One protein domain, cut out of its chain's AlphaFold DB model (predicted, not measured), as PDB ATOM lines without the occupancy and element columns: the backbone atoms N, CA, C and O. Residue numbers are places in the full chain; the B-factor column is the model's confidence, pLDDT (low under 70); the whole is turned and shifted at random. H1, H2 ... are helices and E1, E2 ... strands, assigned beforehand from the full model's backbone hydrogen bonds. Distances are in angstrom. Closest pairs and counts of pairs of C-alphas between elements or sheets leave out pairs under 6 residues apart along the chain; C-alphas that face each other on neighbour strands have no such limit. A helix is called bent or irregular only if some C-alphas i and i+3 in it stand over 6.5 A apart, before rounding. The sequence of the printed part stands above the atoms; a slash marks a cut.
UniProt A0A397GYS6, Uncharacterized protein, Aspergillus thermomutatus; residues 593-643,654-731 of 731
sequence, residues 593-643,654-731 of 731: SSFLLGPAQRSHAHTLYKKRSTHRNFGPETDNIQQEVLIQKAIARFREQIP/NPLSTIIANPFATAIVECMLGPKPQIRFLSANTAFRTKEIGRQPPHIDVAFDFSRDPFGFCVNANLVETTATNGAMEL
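This is residues 593 to 643 and 654 to 731 of the 731 residues of an uncharacterized protein of Aspergillus thermomutatus (UniProt A0A397GYS6). A two-stranded ladder, E1 with E2, lies near the middle, and the kinked helix H1 packs on it with residues 601 to 609. H2 and H3 run side by side near the first residues of H1, H4 follows H3 after a tight link and touches no helix, and a long tail without named elements, residues 688 to 731, makes a wide loop whose residues 703 to 708 stick out. The 129 printed residues hold four named helices and two strands, in the order H1 E1 H2 H3 H4 E2, with under half of the residues in them; the class is mostly helix and the sheet is antiparallel. The whole is only just compact, close to loose, with a radius of gyration of the C-alphas of 16.6 A and spans of 51 by 45 by 27 A.

H1, residues 594 to 609, begins at C-alpha (4.825, -0.495, 12.440), is 20.7 A long and has a kink of 28 degrees near residue 603; it is irregular, with C-alphas 596 and 599 7.5 A apart. E1 is residues 624 to 627, H2 631 to 641 at 15.5 A, H3 655 to 660, H4 663 to 673 at 15.0 A. E2, residues 684 to 687, ends at C-alpha (2.505, 7.316, 26.115).

E1 and E2 are antiparallel neighbours, with N 627 and O 684 within hydrogen-bond range at 2.8 A. The closest C-alphas of H1 and E2 are Ala 605 and Thr 686, 6.8 A. H1 touches H2 with residues 596 to 600 alone, closest at C-alphas 597 and 634, 6.4 A, at a steep tilt of 51 degrees, opposite ways. H2 touches H3, closest at C-alphas 635 and 656, 7.3 A, at a shallow tilt of 22 degrees, opposite ways. H3 and H4 meet only through their link; H4 and H1 are apart. Every O i to N i+4 pair is within hydrogen-bond range in H2 and H4, against 10 of 12 in H1 and 1 of 2 in H3.

The C-alphas farthest apart, Pro 643 and Asp 705, are 51.6 A apart. Residues 644 to 653 are not printed, a gap of 14.4 A between C-alphas 643 and 654. The link from H1 to E1 is long, and residues 688 to 731 hold no named element. Residues under pLDDT 70 include 631 to 643.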
ATOM      1  N   SER A 593       4.430   0.307   8.274       57.16
ATOM      2  CA  SER A 593       5.612   0.901   8.918       57.16
ATOM      3  C   SER A 593       5.830   0.412  10.356       57.16
ATOM      4  O   SER A 593       6.964   0.434  10.839       57.16
ATOM      5  N   SER A 594       4.779  -0.065  11.034       60.38
ATOM      6  CA  SER A 594       4.825  -0.495  12.440       60.38
ATOM      7  C   SER A 594       5.728  -1.709  12.684       60.38
ATOM      8  O   SER A 594       6.413  -1.757  13.706       60.38
ATOM      9  N   PHE A 595       5.798  -2.656  11.740       63.56
ATOM     10  CA  PHE A 595       6.584  -3.888  11.897       63.56
ATOM     11  C   PHE A 595       8.092  -3.624  12.007       63.56
ATOM     12  O   PHE A 595       8.795  -4.294  12.760       63.56
ATOM     13  N   LEU A 596       8.591  -2.615  11.289       66.19
ATOM     14  CA  LEU A 596      10.026  -2.348  11.182       66.19
ATOM     15  C   LEU A 596      10.596  -1.666  12.429       66.19
ATOM     16  O   LEU A 596      11.701  -1.984  12.866       66.19
ATOM     17  N   LEU A 597       9.856  -0.708  12.993       74.25
ATOM     18  CA  LEU A 597      10.367   0.174  14.043       74.25
ATOM     19  C   LEU A 597       9.738  -0.099  15.422       74.25
ATOM     20  O   LEU A 597      10.394   0.104  16.445       74.25
ATOM     21  N   GLY A 598       8.505  -0.613  15.467       80.44
ATOM     22  CA  GLY A 598       7.723  -0.794  16.696       80.44
ATOM     23  C   GLY A 598       8.425  -1.601  17.799       80.44
ATOM     24  O   GLY A 598       8.535  -1.097  18.920       80.44
ATOM     25  N   PRO A 599       8.962  -2.808  17.526       82.25
ATOM     26  CA  PRO A 599       9.586  -3.635  18.563       82.25
ATOM     27  C   PRO A 599      10.813  -2.983  19.216       82.25
ATOM     28  O   PRO A 599      10.969  -3.018  20.439       82.25
ATOM     29  N   ALA A 600      11.680  -2.358  18.411       81.25
ATOM     30  CA  ALA A 600      12.880  -1.685  18.908       81.25
ATOM     31  C   ALA A 600      12.523  -0.450  19.749       81.25
ATOM     32  O   ALA A 600      13.096  -0.249  20.822       81.25
ATOM     33  N   GLN A 601      11.539   0.335  19.297       85.56
ATOM     34  CA  GLN A 601      11.070   1.510  20.030       85.56
ATOM     35  C   GLN A 601      10.418   1.133  21.356       85.56
ATOM     36  O   GLN A 601      10.719   1.752  22.371       85.56
ATOM     37  N   ARG A 602       9.599   0.075  21.390       87.56
ATOM     38  CA  ARG A 602       8.931  -0.375  22.619       87.56
ATOM     39  C   ARG A 602       9.927  -0.812  23.694       87.56
ATOM     40  O   ARG A 602       9.798  -0.407  24.849       87.56
ATOM     41  N   SER A 603      10.933  -1.605  23.323       86.50
ATOM     42  CA  SER A 603      11.980  -2.056  24.255       86.50
ATOM     43  C   SER A 603      12.780  -0.877  24.829       86.50
ATOM     44  O   SER A 603      13.034  -0.801  26.035       86.50
ATOM     45  N   HIS A 604      13.115   0.094  23.978       88.31
ATOM     46  CA  HIS A 604      13.813   1.300  24.406       88.31
ATOM     47  C   HIS A 604      12.950   2.190  25.306       88.31
ATOM     48  O   HIS A 604      13.442   2.655  26.334       88.31
ATOM     49  N   ALA A 605      11.661   2.336  24.993       90.12
ATOM     50  CA  ALA A 605      10.715   3.094  25.803       90.12
ATOM     51  C   ALA A 605      10.664   2.577  27.246       90.12
ATOM     52  O   ALA A 605      10.757   3.358  28.186       90.12
ATOM     53  N   HIS A 606      10.598   1.254  27.440       91.12
ATOM     54  CA  HIS A 606      10.587   0.648  28.781       91.12
ATOM     55  C   HIS A 606      11.883   0.926  29.550       91.12
ATOM     56  O   HIS A 606      11.872   1.103  30.767       91.12
ATOM     57  N   THR A 607      13.011   0.975  28.839       90.38
ATOM     58  CA  THR A 607      14.310   1.307  29.431       90.38
ATOM     59  C   THR A 607      14.368   2.776  29.851       90.38
ATOM     60  O   THR A 607      14.877   3.082  30.928       90.38
ATOM     61  N   LEU A 608      13.835   3.684  29.026       89.75
ATOM     62  CA  LEU A 608      13.741   5.109  29.347       89.75
ATOM     63  C   LEU A 608      12.776   5.365  30.503       89.75
ATOM     64  O   LEU A 608      13.122   6.090  31.429       89.75
ATOM     65  N   TYR A 609      11.608   4.731  30.503       89.69
ATOM     66  CA  TYR A 609      10.581   4.936  31.522       89.69
ATOM     67  C   TYR A 609      11.078   4.638  32.948       89.69
ATOM     68  O   TYR A 609      10.725   5.342  33.891       89.69
ATOM     69  N   LYS A 610      11.964   3.644  33.107       91.06
ATOM     70  CA  LYS A 610      12.584   3.296  34.401       91.06
ATOM     71  C   LYS A 610      13.536   4.371  34.943       91.06
ATOM     72  O   LYS A 610      13.829   4.375  36.138       91.06
ATOM     73  N   LYS A 611      14.059   5.261  34.097       91.06
ATOM     74  CA  LYS A 611      14.985   6.317  34.524       91.06
ATOM     75  C   LYS A 611      14.197   7.516  35.047       91.06
ATOM     76  O   LYS A 611      13.425   8.124  34.312       91.06
ATOM     77  N   ARG A 612      14.464   7.923  36.293       84.31
ATOM     78  CA  ARG A 612      13.841   9.116  36.905       84.31
ATOM     79  C   ARG A 612      14.191  10.427  36.191       84.31
ATOM     80  O   ARG A 612      13.442  11.384  36.303       84.31
ATOM     81  N   SER A 613      15.309  10.469  35.467       89.00
ATOM     82  CA  SER A 613      15.762  11.643  34.711       89.00
ATOM     83  C   SER A 613      15.132  11.773  33.319       89.00
ATOM     84  O   SER A 613      15.473  12.704  32.594       89.00
ATOM     85  N   THR A 614      14.281  10.831  32.901       89.56
ATOM     86  CA  THR A 614      13.642  10.873  31.579       89.56
ATOM     87  C   THR A 614      12.659  12.032  31.499       89.56
ATOM     88  O   THR A 614      11.818  12.202  32.382       89.56
ATOM     89  N   HIS A 615      12.759  12.809  30.420       88.94
ATOM     90  CA  HIS A 615      11.866  13.933  30.176       88.94
ATOM     91  C   HIS A 615      10.436  13.449  29.914       88.94
ATOM     92  O   HIS A 615      10.214  12.528  29.121       88.94
ATOM     93  N   ARG A 616       9.478  14.081  30.596       89.75
ATOM     94  CA  ARG A 616       8.047  13.795  30.497       89.75
ATOM     95  C   ARG A 616       7.326  15.046  30.034       89.75
ATOM     96  O   ARG A 616       7.405  16.090  30.684       89.75
ATOM     97  N   ASN A 617       6.648  14.928  28.903       86.19
ATOM     98  CA  ASN A 617       5.973  16.041  28.258       86.19
ATOM     99  C   ASN A 617       4.832  16.536  29.160       86.19
ATOM    100  O   ASN A 617       3.945  15.758  29.515       86.19
ATOM    101  N   PHE A 618       4.846  17.828  29.501       86.88
ATOM    102  CA  PHE A 618       3.873  18.493  30.390       86.88
ATOM    103  C   PHE A 618       3.863  18.010  31.849       86.88
ATOM    104  O   PHE A 618       2.896  18.238  32.568       86.88
ATOM    105  N   GLY A 619       4.958  17.408  32.315       84.56
ATOM    106  CA  GLY A 619       5.141  17.058  33.723       84.56
ATOM    107  C   GLY A 619       5.045  15.559  34.011       84.56
ATOM    108  O   GLY A 619       4.838  14.749  33.107       84.56
ATOM    109  N   PRO A 620       5.263  15.158  35.273       82.00
ATOM    110  CA  PRO A 620       5.413  13.754  35.637       82.00
ATOM    111  C   PRO A 620       4.116  12.943  35.529       82.00
ATOM    112  O   PRO A 620       4.199  11.746  35.259       82.00
ATOM    113  N   GLU A 621       2.963  13.595  35.696       83.00
ATOM    114  CA  GLU A 621       1.626  12.989  35.776       83.00
ATOM    115  C   GLU A 621       1.123  12.424  34.442       83.00
ATOM    116  O   GLU A 621       0.268  11.545  34.431       83.00
ATOM    117  N   THR A 622       1.658  12.893  33.310       84.00
ATOM    118  CA  THR A 622       1.192  12.474  31.976       84.00
ATOM    119  C   THR A 622       1.703  11.101  31.554       84.00
ATOM    120  O   THR A 622       1.209  10.545  30.577       84.00
ATOM    121  N   ASP A 623       2.750  10.593  32.219       86.75
ATOM    122  CA  ASP A 623       3.529   9.410  31.816       86.75
ATOM    123  C   ASP A 623       3.893   9.375  30.305       86.75
ATOM    124  O   ASP A 623       4.213   8.320  29.749       86.75
ATOM    125  N   ASN A 624       3.895  10.529  29.622       89.38
ATOM    126  CA  ASN A 624       4.242  10.656  28.210       89.38
ATOM    127  C   ASN A 624       5.719  11.025  28.095       89.38
ATOM    128  O   ASN A 624       6.115  12.157  28.385       89.38
ATOM    129  N   ILE A 625       6.541  10.053  27.708       91.19
ATOM    130  CA  ILE A 625       7.988  10.234  27.621       91.19
ATOM    131  C   ILE A 625       8.411  10.653  26.214       91.19
ATOM    132  O   ILE A 625       7.932  10.110  25.212       91.19
ATOM    133  N   GLN A 626       9.378  11.565  26.150       89.00
ATOM    134  CA  GLN A 626      10.067  11.877  24.904       89.00
ATOM    135  C   GLN A 626      11.149  10.826  24.631       89.00
ATOM    136  O   GLN A 626      11.900  10.424  25.524       89.00
ATOM    137  N   GLN A 627      11.222  10.367  23.386       89.50
ATOM    138  CA  GLN A 627      12.091   9.282  22.961       89.50
ATOM    139  C   GLN A 627      12.765   9.602  21.625       89.50
ATOM    140  O   GLN A 627      12.148  10.095  20.686       89.50
ATOM    141  N   GLU A 628      14.047   9.266  21.506       85.19
ATOM    142  CA  GLU A 628      14.751   9.377  20.230       85.19
ATOM    143  C   GLU A 628      14.376   8.242  19.272       85.19
ATOM    144  O   GLU A 628      14.157   7.089  19.663       85.19
ATOM    145  N   VAL A 629      14.358   8.550  17.974       82.12
ATOM    146  CA  VAL A 629      14.116   7.534  16.953       82.12
ATOM    147  C   VAL A 629      15.370   6.671  16.768       82.12
ATOM    148  O   VAL A 629      16.412   7.160  16.340       82.12
ATOM    149  N   LEU A 630      15.283   5.360  17.026       75.62
ATOM    150  CA  LEU A 630      16.407   4.417  16.922       75.62
ATOM    151  C   LEU A 630      16.738   4.014  15.473       75.62
ATOM    152  O   LEU A 630      16.724   2.832  15.119       75.62
ATOM    153  N   ILE A 631      17.071   4.994  14.632       68.25
ATOM    154  CA  ILE A 631      17.304   4.807  13.193       68.25
ATOM    155  C   ILE A 631      18.456   3.820  12.956       68.25
ATOM    156  O   ILE A 631      18.276   2.828  12.263       68.25
ATOM    157  N   GLN A 632      19.620   4.018  13.581       64.81
ATOM    158  CA  GLN A 632      20.800   3.166  13.354       64.81
ATOM    159  C   GLN A 632      20.584   1.705  13.771       64.81
ATOM    160  O   GLN A 632      20.984   0.793  13.049       64.81
ATOM    161  N   LYS A 633      19.902   1.465  14.900       64.50
ATOM    162  CA  LYS A 633      19.595   0.102  15.368       64.50
ATOM    163  C   LYS A 633      18.571  -0.594  14.475       64.50
ATOM    164  O   LYS A 633      18.682  -1.795  14.250       64.50
ATOM    165  N   ALA A 634      17.599   0.150  13.949       61.84
ATOM    166  CA  ALA A 634      16.634  -0.386  12.997       61.84
ATOM    167  C   ALA A 634      17.280  -0.691  11.630       61.84
ATOM    168  O   ALA A 634      16.963  -1.715  11.034       61.84
ATOM    169  N   ILE A 635      18.246   0.121  11.175       61.69
ATOM    170  CA  ILE A 635      19.048  -0.170   9.970       61.69
ATOM    171  C   ILE A 635      19.876  -1.443  10.160       61.69
ATOM    172  O   ILE A 635      19.894  -2.284   9.266       61.69
ATOM    173  N   ALA A 636      20.551  -1.591  11.304       62.81
ATOM    174  CA  ALA A 636      21.373  -2.764  11.598       62.81
ATOM    175  C   ALA A 636      20.539  -4.056  11.618       62.81
ATOM    176  O   ALA A 636      20.843  -4.982  10.874       62.81
ATOM    177  N   ARG A 637      19.417  -4.071  12.355       64.31
ATOM    178  CA  ARG A 637      18.494  -5.221  12.377       64.31
ATOM    179  C   ARG A 637      17.925  -5.566  11.009       64.31
ATOM    180  O   ARG A 637      17.749  -6.736  10.699       64.31
ATOM    181  N   PHE A 638      17.605  -4.561  10.196       60.66
ATOM    182  CA  PHE A 638      17.080  -4.825   8.863       60.66
ATOM    183  C   PHE A 638      18.138  -5.429   7.934       60.66
ATOM    184  O   PHE A 638      17.823  -6.327   7.159       60.66
ATOM    185  N   ARG A 639      19.393  -4.975   8.032       61.41
ATOM    186  CA  ARG A 639      20.511  -5.572   7.289       61.41
ATOM    187  C   ARG A 639      20.767  -7.023   7.693       61.41
ATOM    188  O   ARG A 639      21.084  -7.817   6.826       61.41
ATOM    189  N   GLU A 640      20.582  -7.373   8.964       62.56
ATOM    190  CA  GLU A 640      20.704  -8.758   9.450       62.56
ATOM    191  C   GLU A 640      19.574  -9.679   8.953       62.56
ATOM    192  O   GLU A 640      19.762 -10.888   8.859       62.56
ATOM    193  N   GLN A 641      18.398  -9.127   8.633       58.25
ATOM    194  CA  GLN A 641      17.222  -9.891   8.193       58.25
ATOM    195  C   GLN A 641      17.147 -10.103   6.674       58.25
ATOM    196  O   GLN A 641      16.341 -10.913   6.216       58.25
ATOM    197  N   ILE A 642      17.959  -9.388   5.889       56.06
ATOM    198  CA  ILE A 642      18.093  -9.630   4.452       56.06
ATOM    199  C   ILE A 642      19.285 -10.569   4.242       56.06
ATOM    200  O   ILE A 642      20.411 -10.166   4.531       56.06
ATOM    201  N   PRO A 643      19.085 -11.799   3.735       47.62
ATOM    202  CA  PRO A 643      20.208 -12.633   3.329       47.62
ATOM    203  C   PRO A 643      20.996 -11.909   2.234       47.62
ATOM    204  O   PRO A 643      20.394 -11.307   1.344       47.62
ATOM    205  N   ASN A 654      16.484   1.497   1.849       61.06
ATOM    206  CA  ASN A 654      16.504   1.305   3.291       61.06
ATOM    207  C   ASN A 654      15.053   1.460   3.755       61.06
ATOM    208  O   ASN A 654      14.454   2.489   3.457       61.06
ATOM    209  N   PRO A 655      14.426   0.464   4.380       60.62
ATOM    210  CA  PRO A 655      12.983   0.458   4.607       60.62
ATOM    211  C   PRO A 655      12.565   1.604   5.530       60.62
ATOM    212  O   PRO A 655      11.429   2.067   5.478       60.62
ATOM    213  N   LEU A 656      13.509   2.132   6.317       66.25
ATOM    214  CA  LEU A 656      13.323   3.361   7.077       66.25
ATOM    215  C   LEU A 656      13.192   4.594   6.185       66.25
ATOM    216  O   LEU A 656      12.517   5.533   6.578       66.25
ATOM    217  N   SER A 657      13.768   4.607   4.982       67.62
ATOM    218  CA  SER A 657      13.530   5.674   4.001       67.62
ATOM    219  C   SER A 657      12.077   5.700   3.519       67.62
ATOM    220  O   SER A 657      11.564   6.779   3.274       67.62
ATOM    221  N   THR A 658      11.365   4.568   3.496       71.25
ATOM    222  CA  THR A 658       9.920   4.533   3.194       71.25
ATOM    223  C   THR A 658       9.072   5.151   4.317       71.25
ATOM    224  O   THR A 658       7.937   5.574   4.081       71.25
ATOM    225  N   ILE A 659       9.618   5.207   5.538       75.12
ATOM    226  CA  ILE A 659       9.001   5.853   6.704       75.12
ATOM    227  C   ILE A 659       9.386   7.338   6.744       75.12
ATOM    228  O   ILE A 659       8.506   8.189   6.758       75.12
ATOM    229  N   ILE A 660      10.688   7.641   6.718       78.75
ATOM    230  CA  ILE A 660      11.242   8.998   6.841       78.75
ATOM    231  C   ILE A 660      10.922   9.833   5.597       78.75
ATOM    232  O   ILE A 660      10.405  10.934   5.710       78.75
ATOM    233  N   ALA A 661      11.196   9.307   4.406       79.12
ATOM    234  CA  ALA A 661      10.941   9.955   3.121       79.12
ATOM    235  C   ALA A 661       9.770   9.263   2.414       79.12
ATOM    236  O   ALA A 661       9.881   8.783   1.284       79.12
ATOM    237  N   ASN A 662       8.640   9.151   3.116       83.62
ATOM    238  CA  ASN A 662       7.458   8.512   2.563       83.62
ATOM    239  C   ASN A 662       7.016   9.229   1.269       83.62
ATOM    240  O   ASN A 662       6.671  10.410   1.345       83.62
ATOM    241  N   PRO A 663       6.948   8.551   0.107       83.75
ATOM    242  CA  PRO A 663       6.685   9.228  -1.166       83.75
ATOM    243  C   PRO A 663       5.341   9.962  -1.216       83.75
ATOM    244  O   PRO A 663       5.235  11.028  -1.807       83.75
ATOM    245  N   PHE A 664       4.313   9.422  -0.558       85.50
ATOM    246  CA  PHE A 664       2.982  10.032  -0.541       85.50
ATOM    247  C   PHE A 664       2.935  11.265   0.364       85.50
ATOM    248  O   PHE A 664       2.454  12.308  -0.066       85.50
ATOM    249  N   ALA A 665       3.473  11.166   1.586       87.44
ATOM    250  CA  ALA A 665       3.541  12.314   2.491       87.44
ATOM    251  C   ALA A 665       4.424  13.418   1.896       87.44
ATOM    252  O   ALA A 665       4.030  14.576   1.886       87.44
ATOM    253  N   THR A 666       5.565  13.044   1.310       88.81
ATOM    254  CA  THR A 666       6.471  13.979   0.629       88.81
ATOM    255  C   THR A 666       5.753  14.702  -0.504       88.81
ATOM    256  O   THR A 666       5.790  15.921  -0.549       88.81
ATOM    257  N   ALA A 667       5.015  13.984  -1.355       89.62
ATOM    258  CA  ALA A 667       4.264  14.591  -2.450       89.62
ATOM    259  C   ALA A 667       3.163  15.558  -1.967       89.62
ATOM    260  O   ALA A 667       2.888  16.562  -2.623       89.62
ATOM    261  N   ILE A 668       2.509  15.271  -0.839       91.06
ATOM    262  CA  ILE A 668       1.526  16.188  -0.243       91.06
ATOM    263  C   ILE A 668       2.229  17.428   0.309       91.06
ATOM    264  O   ILE A 668       1.849  18.545  -0.028       91.06
ATOM    265  N   VAL A 669       3.285  17.243   1.102       90.88
ATOM    266  CA  VAL A 669       4.037  18.344   1.714       90.88
ATOM    267  C   VAL A 669       4.709  19.218   0.648       90.88
ATOM    268  O   VAL A 669       4.712  20.433   0.790       90.88
ATOM    269  N   GLU A 670       5.199  18.644  -0.453       92.12
ATOM    270  CA  GLU A 670       5.710  19.388  -1.614       92.12
ATOM    271  C   GLU A 670       4.645  20.276  -2.262       92.12
ATOM    272  O   GLU A 670       4.951  21.376  -2.717       92.12
ATOM    273  N   CYS A 671       3.388  19.823  -2.305       91.06
ATOM    274  CA  CYS A 671       2.288  20.658  -2.785       91.06
ATOM    275  C   CYS A 671       1.978  21.809  -1.827       91.06
ATOM    276  O   CYS A 671       1.636  22.888  -2.296       91.06
ATOM    277  N   MET A 672       2.076  21.578  -0.517       90.12
ATOM    278  CA  MET A 672       1.718  22.579   0.491       90.12
ATOM    279  C   MET A 672       2.828  23.612   0.732       90.12
ATOM    280  O   MET A 672       2.548  24.798   0.829       90.12
ATOM    281  N   LEU A 673       4.085  23.166   0.841       89.94
ATOM    282  CA  LEU A 673       5.240  23.998   1.216       89.94
ATOM    283  C   LEU A 673       6.133  24.379   0.025       89.94
ATOM    284  O   LEU A 673       7.057  25.177   0.172       89.94
ATOM    285  N   GLY A 674       5.887  23.799  -1.150       89.25
ATOM    286  CA  GLY A 674       6.708  23.995  -2.335       89.25
ATOM    287  C   GLY A 674       7.836  22.966  -2.485       89.25
ATOM    288  O   GLY A 674       7.915  21.968  -1.762       89.25
ATOM    289  N   PRO A 675       8.715  23.165  -3.482       89.19
ATOM    290  CA  PRO A 675       9.683  22.155  -3.879       89.19
ATOM    291  C   PRO A 675      10.751  21.937  -2.799       89.19
ATOM    292  O   PRO A 675      11.325  22.893  -2.281       89.19
ATOM    293  N   LYS A 676      11.105  20.667  -2.558       86.62
ATOM    294  CA  LYS A 676      12.171  20.228  -1.633       86.62
ATOM    295  C   LYS A 676      11.893  20.533  -0.146       86.62
ATOM    296  O   LYS A 676      12.724  21.179   0.501       86.62
ATOM    297  N   PRO A 677      10.787  20.032   0.434       88.38
ATOM    298  CA  PRO A 677      10.584  20.111   1.874       88.38
ATOM    299  C   PRO A 677      11.709  19.381   2.613       88.38
ATOM    300  O   PRO A 677      12.242  18.369   2.149       88.38
ATOM    301  N   GLN A 678      12.088  19.908   3.775       86.31
ATOM    302  CA  GLN A 678      13.165  19.361   4.594       86.31
ATOM    303  C   GLN A 678      12.629  18.906   5.942       86.31
ATOM    304  O   GLN A 678      11.925  19.645   6.626       86.31
ATOM    305  N   ILE A 679      13.036  17.712   6.364       86.38
ATOM    306  CA  ILE A 679      12.793  17.239   7.725       86.38
ATOM    307  C   ILE A 679      13.789  17.949   8.640       86.38
ATOM    308  O   ILE A 679      14.998  17.740   8.537       86.38
ATOM    309  N   ARG A 680      13.278  18.816   9.516       85.38
ATOM    310  CA  ARG A 680      14.082  19.556  10.503       85.38
ATOM    311  C   ARG A 680      14.059  18.926  11.887       85.38
ATOM    312  O   ARG A 680      15.011  19.094  12.640       85.38
ATOM    313  N   PHE A 681      12.998  18.193  12.197       84.00
ATOM    314  CA  PHE A 681      12.789  17.576  13.495       84.00
ATOM    315  C   PHE A 681      12.284  16.148  13.308       84.00
ATOM    316  O   PHE A 681      11.366  15.904  12.526       84.00
ATOM    317  N   LEU A 682      12.913  15.205  14.005       86.06
ATOM    318  CA  LEU A 682      12.527  13.800  14.021       86.06
ATOM    319  C   LEU A 682      12.642  13.294  15.454       86.06
ATOM    320  O   LEU A 682      13.740  13.153  15.987       86.06
ATOM    321  N   SER A 683      11.496  13.025  16.066       86.75
ATOM    322  CA  SER A 683      11.377  12.569  17.449       86.75
ATOM    323  C   SER A 683      10.298  11.494  17.541       86.75
ATOM    324  O   SER A 683       9.526  11.292  16.602       86.75
ATOM    325  N   ALA A 684      10.252  10.793  18.667       88.62
ATOM    326  CA  ALA A 684       9.163   9.904  19.031       88.62
ATOM    327  C   ALA A 684       8.619  10.288  20.411       88.62
ATOM    328  O   ALA A 684       9.360  10.733  21.285       88.62
ATOM    329  N   ASN A 685       7.324  10.068  20.601       89.81
ATOM    330  CA  ASN A 685       6.663  10.186  21.892       89.81
ATOM    331  C   ASN A 685       6.073   8.823  22.240       89.81
ATOM    332  O   ASN A 685       5.480   8.168  21.378       89.81
ATOM    333  N   THR A 686       6.233   8.402  23.491       90.94
ATOM    334  CA  THR A 686       5.640   7.157  23.980       90.94
ATOM    335  C   THR A 686       4.766   7.460  25.186       90.94
ATOM    336  O   THR A 686       5.266   7.822  26.250       90.94
ATOM    337  N   ALA A 687       3.459   7.276  25.019       89.00
ATOM    338  CA  ALA A 687       2.505   7.316  26.115       89.00
ATOM    339  C   ALA A 687       2.554   5.990  26.890       89.00
ATOM    340  O   ALA A 687       2.331   4.920  26.317       89.00
ATOM    341  N   PHE A 688       2.864   6.055  28.184       87.69
ATOM    342  CA  PHE A 688       2.673   4.935  29.101       87.69
ATOM    343  C   PHE A 688       1.304   5.031  29.773       87.69
ATOM    344  O   PHE A 688       0.686   6.089  29.831       87.69
ATOM    345  N   ARG A 689       0.816   3.892  30.274       82.75
ATOM    346  CA  ARG A 689      -0.441   3.841  31.020       82.75
ATOM    347  C   ARG A 689      -0.274   4.583  32.347       82.75
ATOM    348  O   ARG A 689       0.494   4.127  33.194       82.75
ATOM    349  N   THR A 690      -1.021   5.665  32.522       70.94
ATOM    350  CA  THR A 690      -1.070   6.434  33.767       70.94
ATOM    351  C   THR A 690      -1.990   5.769  34.795       70.94
ATOM    352  O   THR A 690      -2.937   5.059  34.442       70.94
ATOM    353  N   LYS A 691      -1.712   5.984  36.089       65.69
ATOM    354  CA  LYS A 691      -2.624   5.611  37.194       65.69
ATOM    355  C   LYS A 691      -3.676   6.692  37.481       65.69
ATOM    356  O   LYS A 691      -4.726   6.380  38.029       65.69
ATOM    357  N   GLU A 692      -3.401   7.934  37.083       62.19
ATOM    358  CA  GLU A 692      -4.274   9.109  37.209       62.19
ATOM    359  C   GLU A 692      -4.644   9.660  35.816       62.19
ATOM    360  O   GLU A 692      -4.064   9.249  34.807       62.19
ATOM    361  N   ILE A 693      -5.612  10.585  35.729       66.44
ATOM    362  CA  ILE A 693      -6.068  11.219  34.471       66.44
ATOM    363  C   ILE A 693      -5.034  12.273  34.018       66.44
ATOM    364  O   ILE A 693      -5.317  13.465  33.931       66.44
ATOM    365  N   GLY A 694      -3.801  11.845  33.755       72.50
ATOM    366  CA  GLY A 694      -2.708  12.686  33.273       72.50
ATOM    367  C   GLY A 694      -2.885  13.076  31.806       72.50
ATOM    368  O   GLY A 694      -2.147  12.609  30.940       72.50
ATOM    369  N   ARG A 695      -3.891  13.903  31.497       83.81
ATOM    370  CA  ARG A 695      -4.145  14.403  30.137       83.81
ATOM    371  C   ARG A 695      -3.238  15.596  29.846       83.81
ATOM    372  O   ARG A 695      -3.186  16.548  30.620       83.81
ATOM    373  N   GLN A 696      -2.570  15.581  28.695       87.50
ATOM    374  CA  GLN A 696      -1.837  16.756  28.229       87.50
ATOM    375  C   GLN A 696      -2.811  17.910  27.928       87.50
ATOM    376  O   GLN A 696      -3.897  17.673  27.386       87.50
ATOM    377  N   PRO A 697      -2.463  19.160  28.271       87.88
ATOM    378  CA  PRO A 697      -3.272  20.305  27.873       87.88
ATOM    379  C   PRO A 697      -3.288  20.431  26.339       87.88
ATOM    380  O   PRO A 697      -2.289  20.085  25.702       87.88
ATOM    381  N   PRO A 698      -4.378  20.933  25.726       90.12
ATOM    382  CA  PRO A 698      -4.377  21.261  24.302       90.12
ATOM    383  C   PRO A 698      -3.252  22.251  23.987       90.12
ATOM    384  O   PRO A 698      -3.109  23.266  24.672       90.12
ATOM    385  N   HIS A 699      -2.438  21.942  22.982       88.25
ATOM    386  CA  HIS A 699      -1.264  22.729  22.615       88.25
ATOM    387  C   HIS A 699      -0.958  22.603  21.121       88.25
ATOM    388  O   HIS A 699      -1.491  21.735  20.434       88.25
ATOM    389  N   ILE A 700      -0.081  23.481  20.639       85.50
ATOM    390  CA  ILE A 700       0.482  23.444  19.290       85.50
ATOM    391  C   ILE A 700       1.977  23.163  19.442       85.50
ATOM    392  O   ILE A 700       2.652  23.860  20.199       85.50
ATOM    393  N   ASP A 701       2.488  22.163  18.724       82.00
ATOM    394  CA  ASP A 701       3.896  21.744  18.813       82.00
ATOM    395  C   ASP A 701       4.871  22.847  18.383       82.00
ATOM    396  O   ASP A 701       5.959  22.988  18.940       82.00
ATOM    397  N   VAL A 702       4.488  23.625  17.366       75.56
ATOM    398  CA  VAL A 702       5.317  24.692  16.804       75.56
ATOM    399  C   VAL A 702       4.454  25.920  16.536       75.56
ATOM    400  O   VAL A 702       3.626  25.921  15.629       75.56
ATOM    401  N   ALA A 703       4.672  26.979  17.314       71.25
ATOM    402  CA  ALA A 703       4.014  28.267  17.142       71.25
ATOM    403  C   ALA A 703       5.068  29.359  16.925       71.25
ATOM    404  O   ALA A 703       6.002  29.498  17.715       71.25
ATOM    405  N   PHE A 704       4.905  30.138  15.857       70.75
ATOM    406  CA  PHE A 704       5.670  31.358  15.617       70.75
ATOM    407  C   PHE A 704       4.702  32.507  15.328       70.75
ATOM    408  O   PHE A 704       3.669  32.292  14.694       70.75
ATOM    409  N   ASP A 705       5.069  33.724  15.733       68.69
ATOM    410  CA  ASP A 705       4.350  34.955  15.379       68.69
ATOM    411  C   ASP A 705       4.623  35.324  13.905       68.69
ATOM    412  O   ASP A 705       5.358  36.260  13.596       68.69
ATOM    413  N   PHE A 706       4.076  34.540  12.973       64.56
ATOM    414  CA  PHE A 706       4.202  34.728  11.522       64.56
ATOM    415  C   PHE A 706       2.832  34.726  10.818       64.56
ATOM    416  O   PHE A 706       1.790  34.568  11.454       64.56
ATOM    417  N   SER A 707       2.835  34.955   9.494       66.94
ATOM    418  CA  SER A 707       1.648  34.876   8.619       66.94
ATOM    419  C   SER A 707       0.847  33.590   8.862       66.94
ATOM    420  O   SER A 707       1.407  32.568   9.244       66.94
ATOM    421  N   ARG A 708      -0.459  33.616   8.567       72.19
ATOM    422  CA  ARG A 708      -1.374  32.459   8.692       72.19
ATOM    423  C   ARG A 708      -1.091  31.326   7.690       72.19
ATOM    424  O   ARG A 708      -1.899  30.411   7.569       72.19
ATOM    425  N   ASP A 709       0.025  31.395   6.978       78.31
ATOM    426  CA  ASP A 709       0.443  30.385   6.018       78.31
ATOM    427  C   ASP A 709       1.211  29.265   6.739       78.31
ATOM    428  O   ASP A 709       2.081  29.548   7.572       78.31
ATOM    429  N   PRO A 710       0.934  27.986   6.432       80.81
ATOM    430  CA  PRO A 710       1.666  26.884   7.034       80.81
ATOM    431  C   PRO A 710       3.136  26.931   6.600       80.81
ATOM    432  O   PRO A 710       3.452  26.875   5.414       80.81
ATOM    433  N   PHE A 711       4.052  26.997   7.568       85.06
ATOM    434  CA  PHE A 711       5.502  26.947   7.329       85.06
ATOM    435  C   PHE A 711       6.088  25.537   7.544       85.06
ATOM    436  O   PHE A 711       7.259  25.291   7.251       85.06
ATOM    437  N   GLY A 712       5.289  24.607   8.073       87.81
ATOM    438  CA  GLY A 712       5.697  23.242   8.384       87.81
ATOM    439  C   GLY A 712       4.499  22.335   8.657       87.81
ATOM    440  O   GLY A 712       3.431  22.806   9.034       87.81
ATOM    441  N   PHE A 713       4.693  21.029   8.471       88.88
ATOM    442  CA  PHE A 713       3.707  19.997   8.798       88.88
ATOM    443  C   PHE A 713       4.340  18.933   9.690       88.88
ATOM    444  O   PHE A 713       5.438  18.449   9.402       88.88
ATOM    445  N   CYS A 714       3.622  18.534  10.738       89.00
ATOM    446  CA  CYS A 714       3.966  17.365  11.536       89.00
ATOM    447  C   CYS A 714       3.448  16.103  10.833       89.00
ATOM    448  O   CYS A 714       2.267  16.004  10.503       89.00
ATOM    449  N   VAL A 715       4.327  15.124  10.605       88.69
ATOM    450  CA  VAL A 715       3.954  13.817  10.045       88.69
ATOM    451  C   VAL A 715       4.073  12.770  11.145       88.69
ATOM    452  O   VAL A 715       5.167  12.295  11.449       88.69
ATOM    453  N   ASN A 716       2.934  12.405  11.734       88.44
ATOM    454  CA  ASN A 716       2.873  11.443  12.829       88.44
ATOM    455  C   ASN A 716       2.680  10.018  12.297       88.44
ATOM    456  O   ASN A 716       1.780   9.743  11.504       88.44
ATOM    457  N   ALA A 717       3.531   9.094  12.746       86.62
ATOM    458  CA  ALA A 717       3.459   7.680  12.394       86.62
ATOM    459  C   ALA A 717       3.260   6.828  13.652       86.62
ATOM    460  O   ALA A 717       4.199   6.589  14.412       86.62
ATOM    461  N   ASN A 718       2.039   6.329  13.846       87.00
ATOM    462  CA  ASN A 718       1.718   5.484  14.993       87.00
ATOM    463  C   ASN A 718       2.307   4.079  14.800       87.00
ATOM    464  O   ASN A 718       2.056   3.405  13.800       87.00
ATOM    465  N   LEU A 719       3.114   3.633  15.767       85.12
ATOM    466  CA  LEU A 719       3.817   2.342  15.711       85.12
ATOM    467  C   LEU A 719       3.021   1.185  16.329       85.12
ATOM    468  O   LEU A 719       3.427   0.028  16.221       85.12
ATOM    469  N   VAL A 720       1.903   1.497  16.977       83.88
ATOM    470  CA  VAL A 720       0.934   0.551  17.529       83.88
ATOM    471  C   VAL A 720      -0.461   0.956  17.081       83.88
ATOM    472  O   VAL A 720      -0.696   2.117  16.741       83.88
ATOM    473  N   GLU A 721      -1.384  -0.002  17.072       84.94
ATOM    474  CA  GLU A 721      -2.796   0.300  16.864       84.94
ATOM    475  C   GLU A 721      -3.249   1.332  17.893       84.94
ATOM    476  O   GLU A 721      -2.987   1.177  19.081       84.94
ATOM    477  N   THR A 722      -3.838   2.427  17.422       84.31
ATOM    478  CA  THR A 722      -4.206   3.572  18.256       84.31
ATOM    479  C   THR A 722      -5.715   3.580  18.424       84.31
ATOM    480  O   THR A 722      -6.449   3.594  17.438       84.31
ATOM    481  N   THR A 723      -6.171   3.550  19.669       86.25
ATOM    482  CA  THR A 723      -7.577   3.508  20.065       86.25
ATOM    483  C   THR A 723      -7.852   4.627  21.063       86.25
ATOM    484  O   THR A 723      -6.945   5.131  21.727       86.25
ATOM    485  N   ALA A 724      -9.122   4.989  21.234       84.69
ATOM    486  CA  ALA A 724      -9.521   5.980  22.238       84.69
ATOM    487  C   ALA A 724      -9.058   5.611  23.665       84.69
ATOM    488  O   ALA A 724      -8.872   6.480  24.509       84.69
ATOM    489  N   THR A 725      -8.838   4.322  23.932       84.38
ATOM    490  CA  THR A 725      -8.458   3.793  25.245       84.38
ATOM    491  C   THR A 725      -6.951   3.743  25.498       84.38
ATOM    492  O   THR A 725      -6.553   3.533  26.642       84.38
ATOM    493  N   ASN A 726      -6.103   3.918  24.476       85.94
ATOM    494  CA  ASN A 726      -4.648   3.770  24.608       85.94
ATOM    495  C   ASN A 726      -3.849   5.056  24.348       85.94
ATOM    496  O   ASN A 726      -2.646   4.994  24.095       85.94
ATOM    497  N   GLY A 727      -4.513   6.209  24.461       82.00
ATOM    498  CA  GLY A 727      -3.873   7.515  24.319       82.00
ATOM    499  C   GLY A 727      -3.814   8.015  22.878       82.00
ATOM    500  O   GLY A 727      -2.819   8.625  22.489       82.00
ATOM    501  N   ALA A 728      -4.858   7.758  22.079       86.38
ATOM    502  CA  ALA A 728      -5.040   8.450  20.805       86.38
ATOM    503  C   ALA A 728      -4.981   9.974  20.990       86.38
ATOM    504  O   ALA A 728      -5.569  10.511  21.927       86.38
ATOM    505  N   MET A 729      -4.279  10.656  20.081       86.50
ATOM    506  CA  MET A 729      -4.234  12.116  20.048       86.50
ATOM    507  C   MET A 729      -5.621  12.667  19.710       86.50
ATOM    508  O   MET A 729      -6.243  12.241  18.737       86.50
ATOM    509  N   GLU A 730      -6.076  13.613  20.521       87.06
ATOM    510  CA  GLU A 730      -7.225  14.461  20.222       87.06
ATOM    511  C   GLU A 730      -6.753  15.582  19.290       87.06
ATOM    512  O   GLU A 730      -5.747  16.231  19.586       87.06
ATOM    513  N   LEU A 731      -7.435  15.739  18.154       83.88
ATOM    514  CA  LEU A 731      -7.110  16.688  17.086       83.88
ATOM    515  C   LEU A 731      -8.209  17.736  16.951       83.88
ATOM    516  O   LEU A 731      -9.394  17.328  16.999       83.88
TER     517      LEU A 731